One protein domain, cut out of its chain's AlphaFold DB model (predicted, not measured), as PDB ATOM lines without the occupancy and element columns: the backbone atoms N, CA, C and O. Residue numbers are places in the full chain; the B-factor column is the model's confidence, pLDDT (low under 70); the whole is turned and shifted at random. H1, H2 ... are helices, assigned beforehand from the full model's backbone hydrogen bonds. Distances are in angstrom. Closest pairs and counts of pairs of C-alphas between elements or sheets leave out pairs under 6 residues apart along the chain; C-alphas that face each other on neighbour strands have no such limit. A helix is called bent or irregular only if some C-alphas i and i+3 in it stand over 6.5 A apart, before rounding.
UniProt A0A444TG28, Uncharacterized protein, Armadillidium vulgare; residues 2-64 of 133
ATOM      1  N   SER A   2     -17.255 -10.542   0.438       65.06
ATOM      2  CA  SER A   2     -16.014 -11.058  -0.191       65.06
ATOM      3  C   SER A   2     -15.493 -10.233  -1.395       65.06
ATOM      4  O   SER A   2     -14.320  -9.865  -1.436       65.06
ATOM      5  N   LEU A   3     -16.362  -9.837  -2.338       62.75
ATOM      6  CA  LEU A   3     -15.942  -9.159  -3.580       62.75
ATOM      7  C   LEU A   3     -15.367  -7.748  -3.360       62.75
ATOM      8  O   LEU A   3     -14.350  -7.380  -3.942       62.75
ATOM      9  N   THR A   4     -15.995  -6.958  -2.485       70.25
ATOM     10  CA  THR A   4     -15.580  -5.579  -2.184       70.25
ATOM     11  C   THR A   4     -14.191  -5.531  -1.548       70.25
ATOM     12  O   THR A   4     -13.413  -4.624  -1.831       70.25
ATOM     13  N   ASN A   5     -13.848  -6.528  -0.725       70.69
ATOM     14  CA  ASN A   5     -12.515  -6.657  -0.140       70.69
ATOM     15  C   ASN A   5     -11.471  -7.053  -1.191       70.69
ATOM     16  O   ASN A   5     -10.363  -6.522  -1.159       70.69
ATOM     17  N   SER A   6     -11.828  -7.915  -2.148       74.25
ATOM     18  CA  SER A   6     -10.952  -8.279  -3.270       74.25
ATOM     19  C   SER A   6     -10.638  -7.072  -4.168       74.25
ATOM     20  O   SER A   6      -9.473  -6.758  -4.406       74.25
ATOM     21  N   ILE A   7     -11.663  -6.304  -4.560       78.81
ATOM     22  CA  ILE A   7     -11.503  -5.089  -5.380       78.81
ATOM     23  C   ILE A   7     -10.668  -4.027  -4.645       78.81
ATOM     24  O   ILE A   7      -9.773  -3.423  -5.237       78.81
ATOM     25  N   LYS A   8     -10.910  -3.818  -3.340       84.69
ATOM     26  CA  LYS A   8     -10.113  -2.887  -2.523       84.69
ATOM     27  C   LYS A   8      -8.646  -3.312  -2.434       84.69
ATOM     28  O   LYS A   8      -7.777  -2.463  -2.598       84.69
ATOM     29  N   ARG A   9      -8.364  -4.603  -2.226       88.69
ATOM     30  CA  ARG A   9      -6.990  -5.139  -2.187       88.69
ATOM     31  C   ARG A   9      -6.274  -4.951  -3.517       88.69
ATOM     32  O   ARG A   9      -5.154  -4.454  -3.522       88.69
ATOM     33  N   PHE A  10      -6.927  -5.270  -4.635       92.38
ATOM     34  CA  PHE A  10      -6.353  -5.055  -5.962       92.38
ATOM     35  C   PHE A  10      -6.002  -3.581  -6.201       92.38
ATOM     36  O   PHE A  10      -4.897  -3.280  -6.644       92.38
ATOM     37  N   ARG A  11      -6.914  -2.659  -5.861       93.94
ATOM     38  CA  ARG A  11      -6.672  -1.218  -6.008       93.94
ATOM     39  C   ARG A  11      -5.462  -0.757  -5.193       93.94
ATOM     40  O   ARG A  11      -4.600  -0.086  -5.741       93.94
ATOM     41  N   LEU A  12      -5.382  -1.158  -3.923       94.62
ATOM     42  CA  LEU A  12      -4.274  -0.788  -3.037       94.62
ATOM     43  C   LEU A  12      -2.932  -1.342  -3.528       94.62
ATOM     44  O   LEU A  12      -1.942  -0.621  -3.528       94.62
ATOM     45  N   ILE A  13      -2.903  -2.594  -3.995       93.69
ATOM     46  CA  ILE A  13      -1.702  -3.186  -4.598       93.69
ATOM     47  C   ILE A  13      -1.301  -2.382  -5.835       93.69
ATOM     48  O   ILE A  13      -0.150  -1.987  -5.967       93.69
ATOM     49  N   LYS A  14      -2.246  -2.078  -6.728       93.81
ATOM     50  CA  LYS A  14      -1.960  -1.295  -7.934       93.81
ATOM     51  C   LYS A  14      -1.385   0.087  -7.599       93.81
ATOM     52  O   LYS A  14      -0.402   0.482  -8.213       93.81
ATOM     53  N   GLU A  15      -1.974   0.790  -6.635       94.88
ATOM     54  CA  GLU A  15      -1.501   2.103  -6.173       94.88
ATOM     55  C   GLU A  15      -0.093   2.014  -5.569       94.88
ATOM     56  O   GLU A  15       0.774   2.814  -5.917       94.88
ATOM     57  N   ALA A  16       0.172   1.000  -4.738       93.62
ATOM     58  CA  ALA A  16       1.495   0.778  -4.162       93.62
ATOM     59  C   ALA A  16       2.557   0.524  -5.246       93.62
ATOM     60  O   ALA A  16       3.591   1.184  -5.250       93.62
ATOM     61  N   PHE A  17       2.280  -0.353  -6.218       91.12
ATOM     62  CA  PHE A  17       3.215  -0.694  -7.302       91.12
ATOM     63  C   PHE A  17       3.460   0.450  -8.303       91.12
ATOM     64  O   PHE A  17       4.431   0.404  -9.057       91.12
ATOM     65  N   GLN A  18       2.590   1.463  -8.342       91.56
ATOM     66  CA  GLN A  18       2.775   2.664  -9.163       91.56
ATOM     67  C   GLN A  18       3.584   3.757  -8.453       91.56
ATOM     68  O   GLN A  18       4.065   4.677  -9.116       91.56
ATOM     69  N   SER A  19       3.735   3.679  -7.131       91.75
ATOM     70  CA  SER A  19       4.458   4.682  -6.355       91.75
ATOM     71  C   SER A  19       5.952   4.377  -6.285       91.75
ATOM     72  O   SER A  19       6.366   3.270  -5.941       91.75
ATOM     73  N   GLN A  20       6.775   5.405  -6.497       86.88
ATOM     74  CA  GLN A  20       8.224   5.306  -6.319       86.88
ATOM     75  C   GLN A  20       8.615   4.998  -4.862       86.88
ATOM     76  O   GLN A  20       9.673   4.426  -4.626       86.88
ATOM     77  N   THR A  21       7.754   5.319  -3.887       89.38
ATOM     78  CA  THR A  21       8.000   5.045  -2.459       89.38
ATOM     79  C   THR A  21       8.063   3.555  -2.126       89.38
ATOM     80  O   THR A  21       8.632   3.193  -1.105       89.38
ATOM     81  N   PHE A  22       7.468   2.695  -2.957       88.94
ATOM     82  CA  PHE A  22       7.475   1.238  -2.783       88.94
ATOM     83  C   PHE A  22       8.302   0.534  -3.869       88.94
ATOM     84  O   PHE A  22       8.139  -0.661  -4.099       88.94
ATOM     85  N   ALA A  23       9.163   1.275  -4.574       87.75
ATOM     86  CA  ALA A  23       9.935   0.742  -5.691       87.75
ATOM     87  C   ALA A  23      11.219   0.011  -5.267       87.75
ATOM     88  O   ALA A  23      11.841  -0.618  -6.127       87.75
ATOM     89  N   ASP A  24      11.602   0.081  -3.991       90.25
ATOM     90  CA  ASP A  24      12.820  -0.542  -3.475       90.25
ATOM     91  C   ASP A  24      12.674  -2.066  -3.313       90.25
ATOM     92  O   ASP A  24      11.588  -2.617  -3.120       90.25
ATOM     93  N   ARG A  25      13.797  -2.773  -3.445       87.50
ATOM     94  CA  ARG A  25      13.945  -4.211  -3.251       87.50
ATOM     95  C   ARG A  25      14.165  -4.493  -1.766       87.50
ATOM     96  O   ARG A  25      15.132  -3.976  -1.203       87.50
ATOM     97  N   PRO A  26      13.301  -5.302  -1.127       84.50
ATOM     98  CA  PRO A  26      13.566  -5.762   0.225       84.50
ATOM     99  C   PRO A  26      14.802  -6.665   0.230       84.50
ATOM    100  O   PRO A  26      15.078  -7.354  -0.752       84.50
ATOM    101  N   ASN A  27      15.519  -6.695   1.352       80.62
ATOM    102  CA  ASN A  27      16.599  -7.655   1.545       80.62
ATOM    103  C   ASN A  27      15.986  -9.054   1.701       80.62
ATOM    104  O   ASN A  27      15.354  -9.357   2.714       80.62
ATOM    105  N   VAL A  28      16.112  -9.872   0.658       77.69
ATOM    106  CA  VAL A  28      15.631 -11.254   0.635       77.69
ATOM    107  C   VAL A  28      16.851 -12.161   0.619       77.69
ATOM    108  O   VAL A  28      17.623 -12.118  -0.335       77.69
ATOM    109  N   SER A  29      16.999 -13.016   1.637       76.62
ATOM    110  CA  SER A  29      18.175 -13.887   1.803       76.62
ATOM    111  C   SER A  29      18.507 -14.712   0.557       76.62
ATOM    112  O   SER A  29      19.677 -14.884   0.247       76.62
ATOM    113  N   PHE A  30      17.487 -15.153  -0.192       76.12
ATOM    114  CA  PHE A  30      17.638 -15.864  -1.466       76.12
ATOM    115  C   PHE A  30      18.433 -15.071  -2.516       76.12
ATOM    116  O   PHE A  30      19.252 -15.624  -3.238       76.12
ATOM    117  N   ILE A  31      18.225 -13.754  -2.600       74.75
ATOM    118  CA  ILE A  31      18.895 -12.903  -3.594       74.75
ATOM    119  C   ILE A  31      20.402 -12.812  -3.306       74.75
ATOM    120  O   ILE A  31      21.197 -12.704  -4.236       74.75
ATOM    121  N   ASN A  32      20.798 -12.953  -2.038       70.12
ATOM    122  CA  ASN A  32      22.198 -12.921  -1.608       70.12
ATOM    123  C   ASN A  32      22.994 -14.154  -2.069       70.12
ATOM    124  O   ASN A  32      24.219 -14.127  -2.032       70.12
ATOM    125  N   LEU A  33      22.327 -15.228  -2.514       73.06
ATOM    126  CA  LEU A  33      23.012 -16.373  -3.123       73.06
ATOM    127  C   LEU A  33      23.555 -16.058  -4.523       73.06
ATOM    128  O   LEU A  33      24.488 -16.714  -4.976       73.06
ATOM    129  N   PHE A  34      23.009 -15.048  -5.206       71.12
ATOM    130  CA  PHE A  34      23.388 -14.706  -6.583       71.12
ATOM    131  C   PHE A  34      24.499 -13.655  -6.675       71.12
ATOM    132  O   PHE A  34      24.830 -13.211  -7.777       71.12
ATOM    133  N   GLY A  35      25.076 -13.249  -5.543       72.38
ATOM    134  CA  GLY A  35      26.178 -12.297  -5.484       72.38
ATOM    135  C   GLY A  35      26.067 -11.332  -4.311       72.38
ATOM    136  O   GLY A  35      25.310 -11.543  -3.365       72.38
ATOM    137  N   GLU A  36      26.850 -10.258  -4.380       72.56
ATOM    138  CA  GLU A  36      26.852  -9.222  -3.351       72.56
ATOM    139  C   GLU A  36      25.487  -8.530  -3.240       72.56
ATOM    140  O   GLU A  36      24.802  -8.271  -4.238       72.56
ATOM    141  N   GLN A  37      25.117  -8.198  -2.000       70.62
ATOM    142  CA  GLN A  37      23.966  -7.343  -1.728       70.62
ATOM    143  C   GLN A  37      24.102  -6.015  -2.482       70.62
ATOM    144  O   GLN A  37      25.201  -5.510  -2.695       70.62
ATOM    145  N   ASP A  38      22.963  -5.468  -2.903       77.31
ATOM    146  CA  ASP A  38      22.851  -4.186  -3.605       77.31
ATOM    147  C   ASP A  38      23.437  -4.112  -5.031       77.31
ATOM    148  O   ASP A  38      23.470  -3.024  -5.617       77.31
ATOM    149  N   LEU A  39      23.805  -5.240  -5.654       84.00
ATOM    150  CA  LEU A  39      24.218  -5.292  -7.064       84.00
ATOM    151  C   LEU A  39      23.151  -5.883  -8.005       84.00
ATOM    152  O   LEU A  39      22.284  -6.676  -7.641       84.00
ATOM    153  N   GLY A  40      23.225  -5.491  -9.279       86.94
ATOM    154  CA  GLY A  40      22.388  -6.052 -10.343       86.94
ATOM    155  C   GLY A  40      20.919  -5.611 -10.297       86.94
ATOM    156  O   GLY A  40      20.500  -4.793  -9.486       86.94
ATOM    157  N   VAL A  41      20.095  -6.123 -11.216       90.19
ATOM    158  CA  VAL A  41      18.706  -5.638 -11.402       90.19
ATOM    159  C   VAL A  41      17.751  -6.115 -10.294       90.19
ATOM    160  O   VAL A  41      16.720  -5.478 -10.059       90.19
ATOM    161  N   LEU A  42      18.066  -7.242  -9.646       87.75
ATOM    162  CA  LEU A  42      17.191  -7.897  -8.668       87.75
ATOM    163  C   LEU A  42      17.431  -7.435  -7.225       87.75
ATOM    164  O   LEU A  42      16.459  -7.383  -6.477       87.75
ATOM    165  N   ALA A  43      18.669  -7.081  -6.856       86.88
ATOM    166  CA  ALA A  43      19.042  -6.767  -5.472       86.88
ATOM    167  C   ALA A  43      19.261  -5.271  -5.197       86.88
ATOM    168  O   ALA A  43      19.179  -4.852  -4.050       86.88
ATOM    169  N   SER A  44      19.552  -4.466  -6.223       89.81
ATOM    170  CA  SER A  44      19.939  -3.063  -6.032       89.81
ATOM    171  C   SER A  44      18.763  -2.092  -5.900       89.81
ATOM    172  O   SER A  44      17.645  -2.371  -6.343       89.81
ATOM    173  N   ASN A  45      19.061  -0.905  -5.356       90.88
ATOM    174  CA  ASN A  45      18.120   0.198  -5.145       90.88
ATOM    175  C   ASN A  45      18.633   1.543  -5.694       90.88
ATOM    176  O   ASN A  45      19.781   1.683  -6.132       90.88
ATOM    177  N   GLY A  46      17.755   2.550  -5.700       91.06
ATOM    178  CA  GLY A  46      18.101   3.932  -6.037       91.06
ATOM    179  C   GLY A  46      18.670   4.130  -7.450       91.06
ATOM    180  O   GLY A  46      18.208   3.543  -8.434       91.06
ATOM    181  N   ILE A  47      19.678   5.003  -7.565       92.31
ATOM    182  CA  ILE A  47      20.274   5.378  -8.858       92.31
ATOM    183  C   ILE A  47      20.986   4.204  -9.541       92.31
ATOM    184  O   ILE A  47      20.946   4.098 -10.769       92.31
ATOM    185  N   HIS A  48      21.588   3.299  -8.760       91.50
ATOM    186  CA  HIS A  48      22.257   2.115  -9.291       91.50
ATOM    187  C   HIS A  48      21.250   1.215 -10.014       91.50
ATOM    188  O   HIS A  48      21.426   0.929 -11.201       91.50
ATOM    189  N   TRP A  49      20.145   0.872  -9.341       92.62
ATOM    190  CA  TRP A  49      19.056   0.084  -9.919       92.62
ATOM    191  C   TRP A  49      18.493   0.705 -11.196       92.62
ATOM    192  O   TRP A  49      18.305   0.022 -12.205       92.62
ATOM    193  N   HIS A  50      18.255   2.018 -11.184       92.69
ATOM    194  CA  HIS A  50      17.712   2.724 -12.344       92.69
ATOM    195  C   HIS A  50      18.636   2.638 -13.560       92.69
ATOM    196  O   HIS A  50      18.178   2.373 -14.677       92.69
ATOM    197  N   ASN A  51      19.936   2.835 -13.343       94.88
ATOM    198  CA  ASN A  51      20.936   2.794 -14.401       94.88
ATOM    199  C   ASN A  51      21.080   1.381 -14.974       94.88
ATOM    200  O   ASN A  51      20.948   1.210 -16.190       94.88
ATOM    201  N   ILE A  52      21.260   0.365 -14.121       94.62
ATOM    202  CA  ILE A  52      21.424  -1.020 -14.585       94.62
ATOM    203  C   ILE A  52      20.144  -1.545 -15.242       94.62
ATOM    204  O   ILE A  52      20.207  -2.173 -16.294       94.62
ATOM    205  N   ARG A  53      18.956  -1.210 -14.721       94.56
ATOM    206  CA  ARG A  53      17.677  -1.583 -15.344       94.56
ATOM    207  C   ARG A  53      17.537  -0.993 -16.744       94.56
ATOM    208  O   ARG A  53      17.143  -1.707 -17.667       94.56
ATOM    209  N   LYS A  54      17.832   0.300 -16.923       95.75
ATOM    210  CA  LYS A  54      17.765   0.956 -18.241       95.75
ATOM    211  C   LYS A  54      18.759   0.355 -19.225       95.75
ATOM    212  O   LYS A  54      18.392   0.123 -20.377       95.75
ATOM    213  N   PHE A  55      19.987   0.118 -18.771       95.38
ATOM    214  CA  PHE A  55      21.029  -0.541 -19.545       95.38
ATOM    215  C   PHE A  55      20.561  -1.931 -19.999       95.38
ATOM    216  O   PHE A  55      20.411  -2.166 -21.197       95.38
ATOM    217  N   THR A  56      20.191  -2.806 -19.063       94.00
ATOM    218  CA  THR A  56      19.758  -4.181 -19.346       94.00
ATOM    219  C   THR A  56      18.554  -4.232 -20.285       94.00
ATOM    220  O   THR A  56      18.571  -4.979 -21.258       94.00
ATOM    221  N   LEU A  57      17.519  -3.410 -20.069       93.62
ATOM    222  CA  LEU A  57      16.337  -3.393 -20.944       93.62
ATOM    223  C   LEU A  57      16.651  -2.932 -22.373       93.62
ATOM    224  O   LEU A  57      16.003  -3.389 -23.318       93.62
ATOM    225  N   ARG A  58      17.615  -2.020 -22.543       94.44
ATOM    226  CA  ARG A  58      18.088  -1.615 -23.870       94.44
ATOM    227  C   ARG A  58      18.797  -2.784 -24.552       94.44
ATOM    228  O   ARG A  58      18.381  -3.176 -25.636       94.44
ATOM    229  N   HIS A  59      19.763  -3.397 -23.871       91.94
ATOM    230  CA  HIS A  59      20.512  -4.529 -24.414       91.94
ATOM    231  C   HIS A  59      19.620  -5.729 -24.741       91.94
ATOM    232  O   HIS A  59      19.742  -6.292 -25.823       91.94
ATOM    233  N   LEU A  60      18.658  -6.083 -23.883       90.00
ATOM    234  CA  LEU A  60      17.711  -7.165 -24.171       90.00
ATOM    235  C   LEU A  60      16.911  -6.903 -25.456       90.00
ATOM    236  O   LEU A  60      16.709  -7.815 -26.259       90.00
ATOM    237  N   ARG A  61      16.488  -5.656 -25.695       89.81
ATOM    238  CA  ARG A  61      15.791  -5.269 -26.932       89.81
ATOM    239  C   ARG A  61      16.696  -5.366 -28.158       89.81
ATOM    240  O   ARG A  61      16.241  -5.785 -29.228       89.81
ATOM    241  N   ASP A  62      17.965  -5.002 -28.012       89.38
ATOM    242  CA  ASP A  62      18.960  -5.110 -29.079       89.38
ATOM    243  C   ASP A  62      19.247  -6.581 -29.415       89.38
ATOM    244  O   ASP A  62      19.263  -6.944 -30.592       89.38
ATOM    245  N   LEU A  63      19.304  -7.452 -28.402       86.62
ATOM    246  CA  LEU A  63      19.447  -8.907 -28.545       86.62
ATOM    247  C   LEU A  63      18.210  -9.607 -29.134       86.62
ATOM    248  O   LEU A  63      18.305 -10.751 -29.585       86.62
ATOM    249  N   GLY A  64      17.060  -8.929 -29.185       83.69
ATOM    250  CA  GLY A  64      15.852  -9.424 -29.850       83.69
ATOM    251  C   GLY A  64      14.654  -9.683 -28.941       83.69
ATOM    252  O   GLY A  64      13.657 -10.226 -29.417       83.69
TER     253      GLY A  64
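Overview. This is residues 2 to 64 of the 133 residues of an uncharacterized protein of Armadillidium vulgare (UniProt A0A444TG28). A long helix, H1, sticks out as an arm from a small body made of the short helices H2 and H3, the nearer part of the long helix H4 and the links between them. H1 packs on no other helix, and the far part of H4, residues 57 to 63, sticks out from the body as a second arm. The printed part has 63 residues with four named helices, in the order H1, H2, H3, H4, and no named strand; its class is all helix. It is only just loose, close to extended, with a radius of gyration of the C-alphas of 15.6 A. The C-alphas span 43 by 31 by 20 A, and the arm H1 makes much of the greatest span.

Along the chain. H1 is residues 2 to 18, from C-alpha 2 at (-16.014, -11.058, -0.191) to C-alpha 18 at (2.775, 2.664, -9.163), 24.9 A from first to last C-alpha. H2 is residues 29 to 34, and its C-alpha 29 is at (18.175, -13.887, 1.803). H3 is four residues, 40 to 43. H4, the longest helix with 18 residues, is residues 46 to 63, 25.9 A from first to last C-alpha, and ends with C-alpha 63 at (19.447, -8.907, -28.545). No helix is bent.

Arrangement. H1 touches no helix; it is apart from H2, H3 and H4. The link from H1 to H2, 10 residues, is short. H2 and H3 only just touch, with 3 pairs of C-alphas within 8 A; the closest C-alphas are those of Ile 31 and Ala 43, 6.4 A apart. The link between them, 5 residues, is tight. H3 and H4 touch, H4 with residues 49 to 53 alone; the closest C-alphas are those of Val 41 and Arg 53, 5.7 A apart. Their link, 2 residues, is tight. H2 and H4 are apart. In H1 and H4 every O i to N i+4 pair is within hydrogen-bond range; in H2 0 of 2 are, beside 3 of 3 O i to N i+3 pairs, and H3 is too short for an O i to N i+4 pair.

Size, cuts and confidence. The two C-alphas farthest apart are those of Ser 2 and Asp 62, at 45.8 A. Residues 2 to 19, of which 2 to 18 belong to H1, stand free, as do residues 57 to 64, of which 57 to 63 belong to H4. The body without them has 37 residues and spans 23 by 22 by 11 A. The printed part has no cut and no long link. The mean pLDDT of the printed part is 85.7, and residues 2 to 3 are under 70.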